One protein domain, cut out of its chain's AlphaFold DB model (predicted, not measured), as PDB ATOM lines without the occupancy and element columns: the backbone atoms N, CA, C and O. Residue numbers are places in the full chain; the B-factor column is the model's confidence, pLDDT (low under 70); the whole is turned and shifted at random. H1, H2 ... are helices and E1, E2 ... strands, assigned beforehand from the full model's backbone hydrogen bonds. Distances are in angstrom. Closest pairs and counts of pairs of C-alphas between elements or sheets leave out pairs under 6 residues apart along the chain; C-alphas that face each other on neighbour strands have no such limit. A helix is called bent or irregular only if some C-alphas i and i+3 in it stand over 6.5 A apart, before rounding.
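What this domain is: This is residues 3 to 54 of the 141 residues of an uncharacterized protein of Acidobacteria bacterium (UniProt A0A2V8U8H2). A ribbon of two long antiparallel strands, E1 and E3, is bent sharply into an arch; the two short helices H1 and H2 are on its inner side, and the short strand E2 pairs with one end of E3. The printed part has 52 residues, with two named helices and three named strands in the order E1, H1, H2, E2, E3, and its class is mixed, helices and strands. The sheet has the order E1, E3, E2 and is antiparallel throughout. The whole is compact, with a radius of gyration of the C-alphas of 10.4 A, and its C-alphas span 29 by 25 by 14 A.

Where its parts are: Begin at Met 3, whose C-alpha is at (-40.200, -59.932, 32.688); residues 3 to 4 pair antiparallel with residues 7 to 8 of the first strand. Find C-alpha 7 at (-44.636, -56.016, 32.940), where E1, residues 7 to 15, begins; it is 18.6 A long and bends by 101 degrees at residue 10. Next come H1, residues 16 to 19, and H2, residues 28 to 32. E2 is residues 37 to 39. E3, residues 42 to 50, is 18.8 A long, bends by 99 degrees at residue 47 and ends at C-alpha 50, (-46.309, -51.817, 34.450).

How they stand to each other: Start with E3, the inner strand of the sheet, and its edge strand E1. They are antiparallel at 161 degrees; look for N 10 and O 47 at 3.0 A and N 45 and O 12 at 2.8 A, both within hydrogen-bond range. On to the other edge strand, E2, which forms a hairpin with E3 at 141 degrees; N 39 and O 42 are 2.9 A apart, within hydrogen-bond range. E1, H1, H2 and E2 make a split strand-helix-strand unit, two strands running the same way with helices between them in the chain and E3 between them in the sheet; its crossover is right-handed. Both helices are on the sheet but only graze it, H1 with residues 16 to 19 and H2 with residues 28 to 30. The closest C-alphas of H2 and E3 are those of Ala 29 and Asp 50, 5.9 A apart. H1 and H2 only just touch, with 3 pairs of C-alphas within 8 A, the closest being those of Ile 19 and Arg 31, at 5.8 A. In H2 the O i to N i+4 pair is within hydrogen-bond range; H1 is too short for such a pair.

The domain as a whole: The two C-alphas farthest apart are those of Leu 5 and Gly 40, 30.3 A. The printed part has no cut, and no link is long; H1 to H2, with 8 residues, is short, and the others are tight. Mean pLDDT of the printed part is 93.2; look for the values under 70 at residues 3 to 4.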
ATOM      1  N   MET A   3     -39.872 -61.119  33.478       58.91
ATOM      2  CA  MET A   3     -40.200 -59.932  32.688       58.91
ATOM      3  C   MET A   3     -40.896 -60.427  31.426       58.91
ATOM      4  O   MET A   3     -40.341 -61.272  30.726       58.91
ATOM      5  N   ASN A   4     -42.106 -59.946  31.172       66.69
ATOM      6  CA  ASN A   4     -42.825 -60.221  29.936       66.69
ATOM      7  C   ASN A   4     -43.436 -58.902  29.471       66.69
ATOM      8  O   ASN A   4     -44.178 -58.301  30.243       66.69
ATOM      9  N   LEU A   5     -43.081 -58.451  28.264       75.06
ATOM     10  CA  LEU A   5     -43.735 -57.334  27.565       75.06
ATOM     11  C   LEU A   5     -44.050 -56.135  28.483       75.06
ATOM     12  O   LEU A   5     -45.203 -55.887  28.806       75.06
ATOM     13  N   GLY A   6     -43.020 -55.458  29.005       83.94
ATOM     14  CA  GLY A   6     -43.183 -54.247  29.827       83.94
ATOM     15  C   GLY A   6     -43.786 -54.446  31.224       83.94
ATOM     16  O   GLY A   6     -43.763 -53.509  32.020       83.94
ATOM     17  N   ILE A   7     -44.234 -55.653  31.579       93.81
ATOM     18  CA  ILE A   7     -44.636 -56.016  32.940       93.81
ATOM     19  C   ILE A   7     -43.455 -56.640  33.675       93.81
ATOM     20  O   ILE A   7     -42.776 -57.552  33.186       93.81
ATOM     21  N   TRP A   8     -43.221 -56.156  34.888       92.94
ATOM     22  CA  TRP A   8     -42.154 -56.641  35.746       92.94
ATOM     23  C   TRP A   8     -42.721 -57.112  37.090       92.94
ATOM     24  O   TRP A   8     -43.534 -56.412  37.688       92.94
ATOM     25  N   SER A   9     -42.268 -58.274  37.580       95.12
ATOM     26  CA  SER A   9     -42.639 -58.830  38.893       95.12
ATOM     27  C   SER A   9     -41.408 -59.188  39.736       95.12
ATOM     28  O   SER A   9     -40.554 -59.975  39.303       95.12
ATOM     29  N   GLY A  10     -41.325 -58.669  40.966       94.56
ATOM     30  CA  GLY A  10     -40.246 -58.989  41.914       94.56
ATOM     31  C   GLY A  10     -39.941 -57.876  42.922       94.56
ATOM     32  O   GLY A  10     -40.858 -57.200  43.388       94.56
ATOM     33  N   THR A  11     -38.645 -57.644  43.204       96.19
ATOM     34  CA  THR A  11     -38.127 -56.487  43.979       96.19
ATOM     35  C   THR A  11     -37.471 -55.417  43.091       96.19
ATOM     36  O   THR A  11     -36.487 -55.705  42.412       96.19
ATOM     37  N   MET A  12     -38.010 -54.190  43.085       94.56
ATOM     38  CA  MET A  12     -37.539 -53.096  42.234       94.56
ATOM     39  C   MET A  12     -36.896 -52.043  43.107       94.56
ATOM     40  O   MET A  12     -37.546 -51.475  43.980       94.56
ATOM     41  N   ILE A  13     -35.629 -51.766  42.828       96.19
ATOM     42  CA  ILE A  13     -34.874 -50.702  43.473       96.19
ATOM     43  C   ILE A  13     -34.717 -49.581  42.447       96.19
ATOM     44  O   ILE A  13     -34.166 -49.781  41.361       96.19
ATOM     45  N   ILE A  14     -35.272 -48.410  42.747       95.12
ATOM     46  CA  ILE A  14     -35.368 -47.310  41.788       95.12
ATOM     47  C   ILE A  14     -35.167 -45.961  42.477       95.12
ATOM     48  O   ILE A  14     -35.618 -45.744  43.597       95.12
ATOM     49  N   SER A  15     -34.478 -45.039  41.806       96.31
ATOM     50  CA  SER A  15     -34.325 -43.670  42.303       96.31
ATOM     51  C   SER A  15     -35.674 -42.944  42.330       96.31
ATOM     52  O   SER A  15     -36.434 -43.028  41.366       96.31
ATOM     53  N   ALA A  16     -35.934 -42.147  43.367       94.19
ATOM     54  CA  ALA A  16     -37.112 -41.285  43.462       94.19
ATOM     55  C   ALA A  16     -37.246 -40.336  42.253       94.19
ATOM     56  O   ALA A  16     -38.351 -40.103  41.768       94.19
ATOM     57  N   ARG A  17     -36.126 -39.870  41.676       93.81
ATOM     58  CA  ARG A  17     -36.124 -39.050  40.446       93.81
ATOM     59  C   ARG A  17     -36.692 -39.796  39.237       93.81
ATOM     60  O   ARG A  17     -37.187 -39.182  38.295       93.81
ATOM     61  N   ALA A  18     -36.579 -41.121  39.217       91.06
ATOM     62  CA  ALA A  18     -36.992 -41.914  38.069       91.06
ATOM     63  C   ALA A  18     -38.515 -42.086  37.963       91.06
ATOM     64  O   ALA A  18     -38.970 -42.379  36.864       91.06
ATOM     65  N   ILE A  19     -39.270 -41.872  39.050       92.88
ATOM     66  CA  ILE A  19     -40.746 -41.952  39.076       92.88
ATOM     67  C   ILE A  19     -41.439 -40.575  39.009       92.88
ATOM     68  O   ILE A  19     -42.664 -40.480  39.123       92.88
ATOM     69  N   ALA A  20     -40.662 -39.498  38.847       91.81
ATOM     70  CA  ALA A  20     -41.201 -38.162  38.605       91.81
ATOM     71  C   ALA A  20     -42.066 -38.152  37.334       91.81
ATOM     72  O   ALA A  20     -41.767 -38.882  36.389       91.81
ATOM     73  N   ARG A  21     -43.118 -37.317  37.315       93.38
ATOM     74  CA  ARG A  21     -43.985 -37.144  36.137       93.38
ATOM     75  C   ARG A  21     -43.162 -36.729  34.926       93.38
ATOM     76  O   ARG A  21     -42.306 -35.852  35.022       93.38
ATOM     77  N   ARG A  22     -43.445 -37.372  33.798       91.44
ATOM     78  CA  ARG A  22     -42.846 -37.092  32.494       91.44
ATOM     79  C   ARG A  22     -43.933 -37.143  31.441       91.44
ATOM     80  O   ARG A  22     -44.925 -37.837  31.624       91.44
ATOM     81  N   LEU A  23     -43.720 -36.410  30.358       89.56
ATOM     82  CA  LEU A  23     -44.621 -36.428  29.212       89.56
ATOM     83  C   LEU A  23     -44.544 -37.764  28.451       89.56
ATOM     84  O   LEU A  23     -45.548 -38.231  27.937       89.56
ATOM     85  N   TRP A  24     -43.371 -38.395  28.449       93.31
ATOM     86  CA  TRP A  24     -43.075 -39.684  27.816       93.31
ATOM     87  C   TRP A  24     -42.293 -40.562  28.787       93.31
ATOM     88  O   TRP A  24     -41.587 -40.065  29.678       93.31
ATOM     89  N   TRP A  25     -42.392 -41.877  28.599       94.31
ATOM     90  CA  TRP A  25     -41.707 -42.880  29.413       94.31
ATOM     91  C   TRP A  25     -41.994 -42.765  30.913       94.31
ATOM     92  O   TRP A  25     -41.114 -42.986  31.760       94.31
ATOM     93  N   ASP A  26     -43.220 -42.365  31.242       93.88
ATOM     94  CA  ASP A  26     -43.676 -42.214  32.615       93.88
ATOM     95  C   ASP A  26     -43.878 -43.582  33.293       93.88
ATOM     96  O   ASP A  26     -43.927 -44.634  32.654       93.88
ATOM     97  N   LEU A  27     -43.963 -43.572  34.623       95.12
ATOM     98  CA  LEU A  27     -44.115 -44.765  35.459       95.12
ATOM     99  C   LEU A  27     -45.279 -44.598  36.450       95.12
ATOM    100  O   LEU A  27     -45.060 -44.595  37.669       95.12
ATOM    101  N   PRO A  28     -46.527 -44.453  35.963       94.75
ATOM    102  CA  PRO A  28     -47.678 -44.182  36.820       94.75
ATOM    103  C   PRO A  28     -47.917 -45.288  37.853       94.75
ATOM    104  O   PRO A  28     -48.214 -44.973  39.003       94.75
ATOM    105  N   ALA A  29     -47.702 -46.558  37.490       94.62
ATOM    106  CA  ALA A  29     -47.874 -47.693  38.399       94.62
ATOM    107  C   ALA A  29     -46.950 -47.610  39.627       94.62
ATOM    108  O   ALA A  29     -47.390 -47.821  40.755       94.62
ATOM    109  N   LEU A  30     -45.678 -47.244  39.432       94.94
ATOM    110  CA  LEU A  30     -44.723 -47.087  40.536       94.94
ATOM    111  C   LEU A  30     -44.984 -45.821  41.354       94.94
ATOM    112  O   LEU A  30     -44.757 -45.822  42.560       94.94
ATOM    113  N   ARG A  31     -45.471 -44.749  40.720       93.50
ATOM    114  CA  ARG A  31     -45.829 -43.507  41.418       93.50
ATOM    115  C   ARG A  31     -47.085 -43.657  42.282       93.50
ATOM    116  O   ARG A  31     -47.172 -43.008  43.318       93.50
ATOM    117  N   ALA A  32     -48.039 -44.483  41.860       94.62
ATOM    118  CA  ALA A  32     -49.239 -44.797  42.635       94.62
ATOM    119  C   ALA A  32     -48.972 -45.812  43.764       94.62
ATOM    120  O   ALA A  32     -49.744 -45.898  44.717       94.62
ATOM    121  N   ALA A  33     -47.886 -46.582  43.670       95.94
ATOM    122  CA  ALA A  33     -47.535 -47.596  44.653       95.94
ATOM    123  C   ALA A  33     -46.828 -47.014  45.888       95.94
ATOM    124  O   ALA A  33     -46.090 -46.030  45.818       95.94
ATOM    125  N   ARG A  34     -46.980 -47.692  47.032       96.50
ATOM    126  CA  ARG A  34     -46.225 -47.389  48.254       96.50
ATOM    127  C   ARG A  34     -44.929 -48.215  48.289       96.50
ATOM    128  O   ARG A  34     -45.008 -49.443  48.225       96.50
ATOM    129  N   PRO A  35     -43.741 -47.595  48.413       97.62
ATOM    130  CA  PRO A  35     -42.496 -48.340  48.568       97.62
ATOM    131  C   PRO A  35     -42.480 -49.095  49.904       97.62
ATOM    132  O   PRO A  35     -42.937 -48.581  50.925       97.62
ATOM    133  N   VAL A  36     -41.919 -50.306  49.900       98.25
ATOM    134  CA  VAL A  36     -41.743 -51.142  51.100       98.25
ATOM    135  C   VAL A  36     -40.518 -50.736  51.922       98.25
ATOM    136  O   VAL A  36     -40.438 -51.070  53.098       98.25
ATOM    137  N   ALA A  37     -39.563 -50.025  51.315       98.12
ATOM    138  CA  ALA A  37     -38.423 -49.422  52.005       98.12
ATOM    139  C   ALA A  37     -37.901 -48.194  51.243       98.12
ATOM    140  O   ALA A  37     -38.122 -48.051  50.035       98.12
ATOM    141  N   ARG A  38     -37.176 -47.320  51.949       97.56
ATOM    142  CA  ARG A  38     -36.506 -46.144  51.386       97.56
ATOM    143  C   ARG A  38     -35.120 -45.980  52.001       97.56
ATOM    144  O   ARG A  38     -34.990 -45.950  53.219       97.56
ATOM    145  N   PHE A  39     -34.116 -45.796  51.151       96.94
ATOM    146  CA  PHE A  39     -32.736 -45.500  51.536       96.94
ATOM    147  C   PHE A  39     -32.314 -44.204  50.847       96.94
ATOM    148  O   PHE A  39     -31.924 -44.206  49.677       96.94
ATOM    149  N   GLY A  40     -32.487 -43.069  51.530       95.38
ATOM    150  CA  GLY A  40     -32.290 -41.748  50.926       95.38
ATOM    151  C   GLY A  40     -33.159 -41.561  49.675       95.38
ATOM    152  O   GLY A  40     -34.387 -41.489  49.768       95.38
ATOM    153  N   ASN A  41     -32.522 -41.512  48.501       95.88
ATOM    154  CA  ASN A  41     -33.187 -41.364  47.200       95.88
ATOM    155  C   ASN A  41     -33.556 -42.689  46.520       95.88
ATOM    156  O   ASN A  41     -34.109 -42.656  45.423       95.88
ATOM    157  N   MET A  42     -33.270 -43.836  47.133       97.69
ATOM    158  CA  MET A  42     -33.622 -45.148  46.593       97.69
ATOM    159  C   MET A  42     -34.918 -45.649  47.220       97.69
ATOM    160  O   MET A  42     -35.042 -45.724  48.441       97.69
ATOM    161  N   LEU A  43     -35.878 -46.003  46.375       97.94
ATOM    162  CA  LEU A  43     -37.151 -46.606  46.743       97.94
ATOM    163  C   LEU A  43     -37.102 -48.096  46.422       97.94
ATOM    164  O   LEU A  43     -36.623 -48.486  45.354       97.94
ATOM    165  N   VAL A  44     -37.611 -48.915  47.336       98.12
ATOM    166  CA  VAL A  44     -37.756 -50.357  47.140       98.12
ATOM    167  C   VAL A  44     -39.232 -50.684  47.012       98.12
ATOM    168  O   VAL A  44     -40.013 -50.387  47.911       98.12
ATOM    169  N   PHE A  45     -39.607 -51.334  45.920       97.69
ATOM    170  CA  PHE A  45     -40.950 -51.847  45.683       97.69
ATOM    171  C   PHE A  45     -40.920 -53.371  45.620       97.69
ATOM    172  O   PHE A  45     -39.936 -53.959  45.168       97.69
ATOM    173  N   ARG A  46     -42.010 -54.010  46.043       97.56
ATOM    174  CA  ARG A  46     -42.253 -55.440  45.836       97.56
ATOM    175  C   ARG A  46     -43.638 -55.611  45.239       97.56
ATOM    176  O   ARG A  46     -44.594 -55.076  45.788       97.56
ATOM    177  N   GLY A  47     -43.731 -56.321  44.125       95.81
ATOM    178  CA  GLY A  47     -45.001 -56.526  43.435       95.81
ATOM    179  C   GLY A  47     -44.830 -56.683  41.934       95.81
ATOM    180  O   GLY A  47     -43.730 -56.972  41.455       95.81
ATOM    181  N   THR A  48     -45.935 -56.479  41.222       95.81
ATOM    182  CA  THR A  48     -46.012 -56.492  39.763       95.81
ATOM    183  C   THR A  48     -46.358 -55.094  39.279       95.81
ATOM    184  O   THR A  48     -47.346 -54.521  39.731       95.81
ATOM    185  N   PHE A  49     -45.547 -54.541  38.382       95.50
ATOM    186  CA  PHE A  49     -45.706 -53.180  37.886       95.50
ATOM    187  C   PHE A  49     -45.643 -53.151  36.370       95.50
ATOM    188  O   PHE A  49     -44.799 -53.812  35.758       95.50
ATOM    189  N   ASP A  50     -46.499 -52.315  35.797       94.31
ATOM    190  CA  ASP A  50     -46.309 -51.817  34.450       94.31
ATOM    191  C   ASP A  50     -45.104 -50.865  34.432       94.31
ATOM    192  O   ASP A  50     -45.057 -49.858  35.149       94.31
ATOM    193  N   VAL A  51     -44.103 -51.228  33.636       94.19
ATOM    194  CA  VAL A  51     -42.877 -50.466  33.421       94.19
ATOM    195  C   VAL A  51     -42.591 -50.252  31.934       94.19
ATOM    196  O   VAL A  51     -41.430 -50.051  31.566       94.19
ATOM    197  N   HIS A  52     -43.627 -50.238  31.087       94.00
ATOM    198  CA  HIS A  52     -43.501 -49.982  29.648       94.00
ATOM    199  C   HIS A  52     -42.732 -48.695  29.350       94.00
ATOM    200  O   HIS A  52     -41.799 -48.724  28.555       94.00
ATOM    201  N   GLY A  53     -42.994 -47.604  30.076       93.75
ATOM    202  CA  GLY A  53     -42.238 -46.362  29.897       93.75
ATOM    203  C   GLY A  53     -40.732 -46.530  30.144       93.75
ATOM    204  O   GLY A  53     -39.895 -46.033  29.389       93.75
ATOM    205  N   ARG A  54     -40.340 -47.313  31.158       93.69
ATOM    206  CA  ARG A  54     -38.919 -47.614  31.409       93.69
ATOM    207  C   ARG A  54     -38.336 -48.543  30.346       93.69
ATOM    208  O   ARG A  54     -37.173 -48.350  29.987       93.69
TER     209      ARG A  54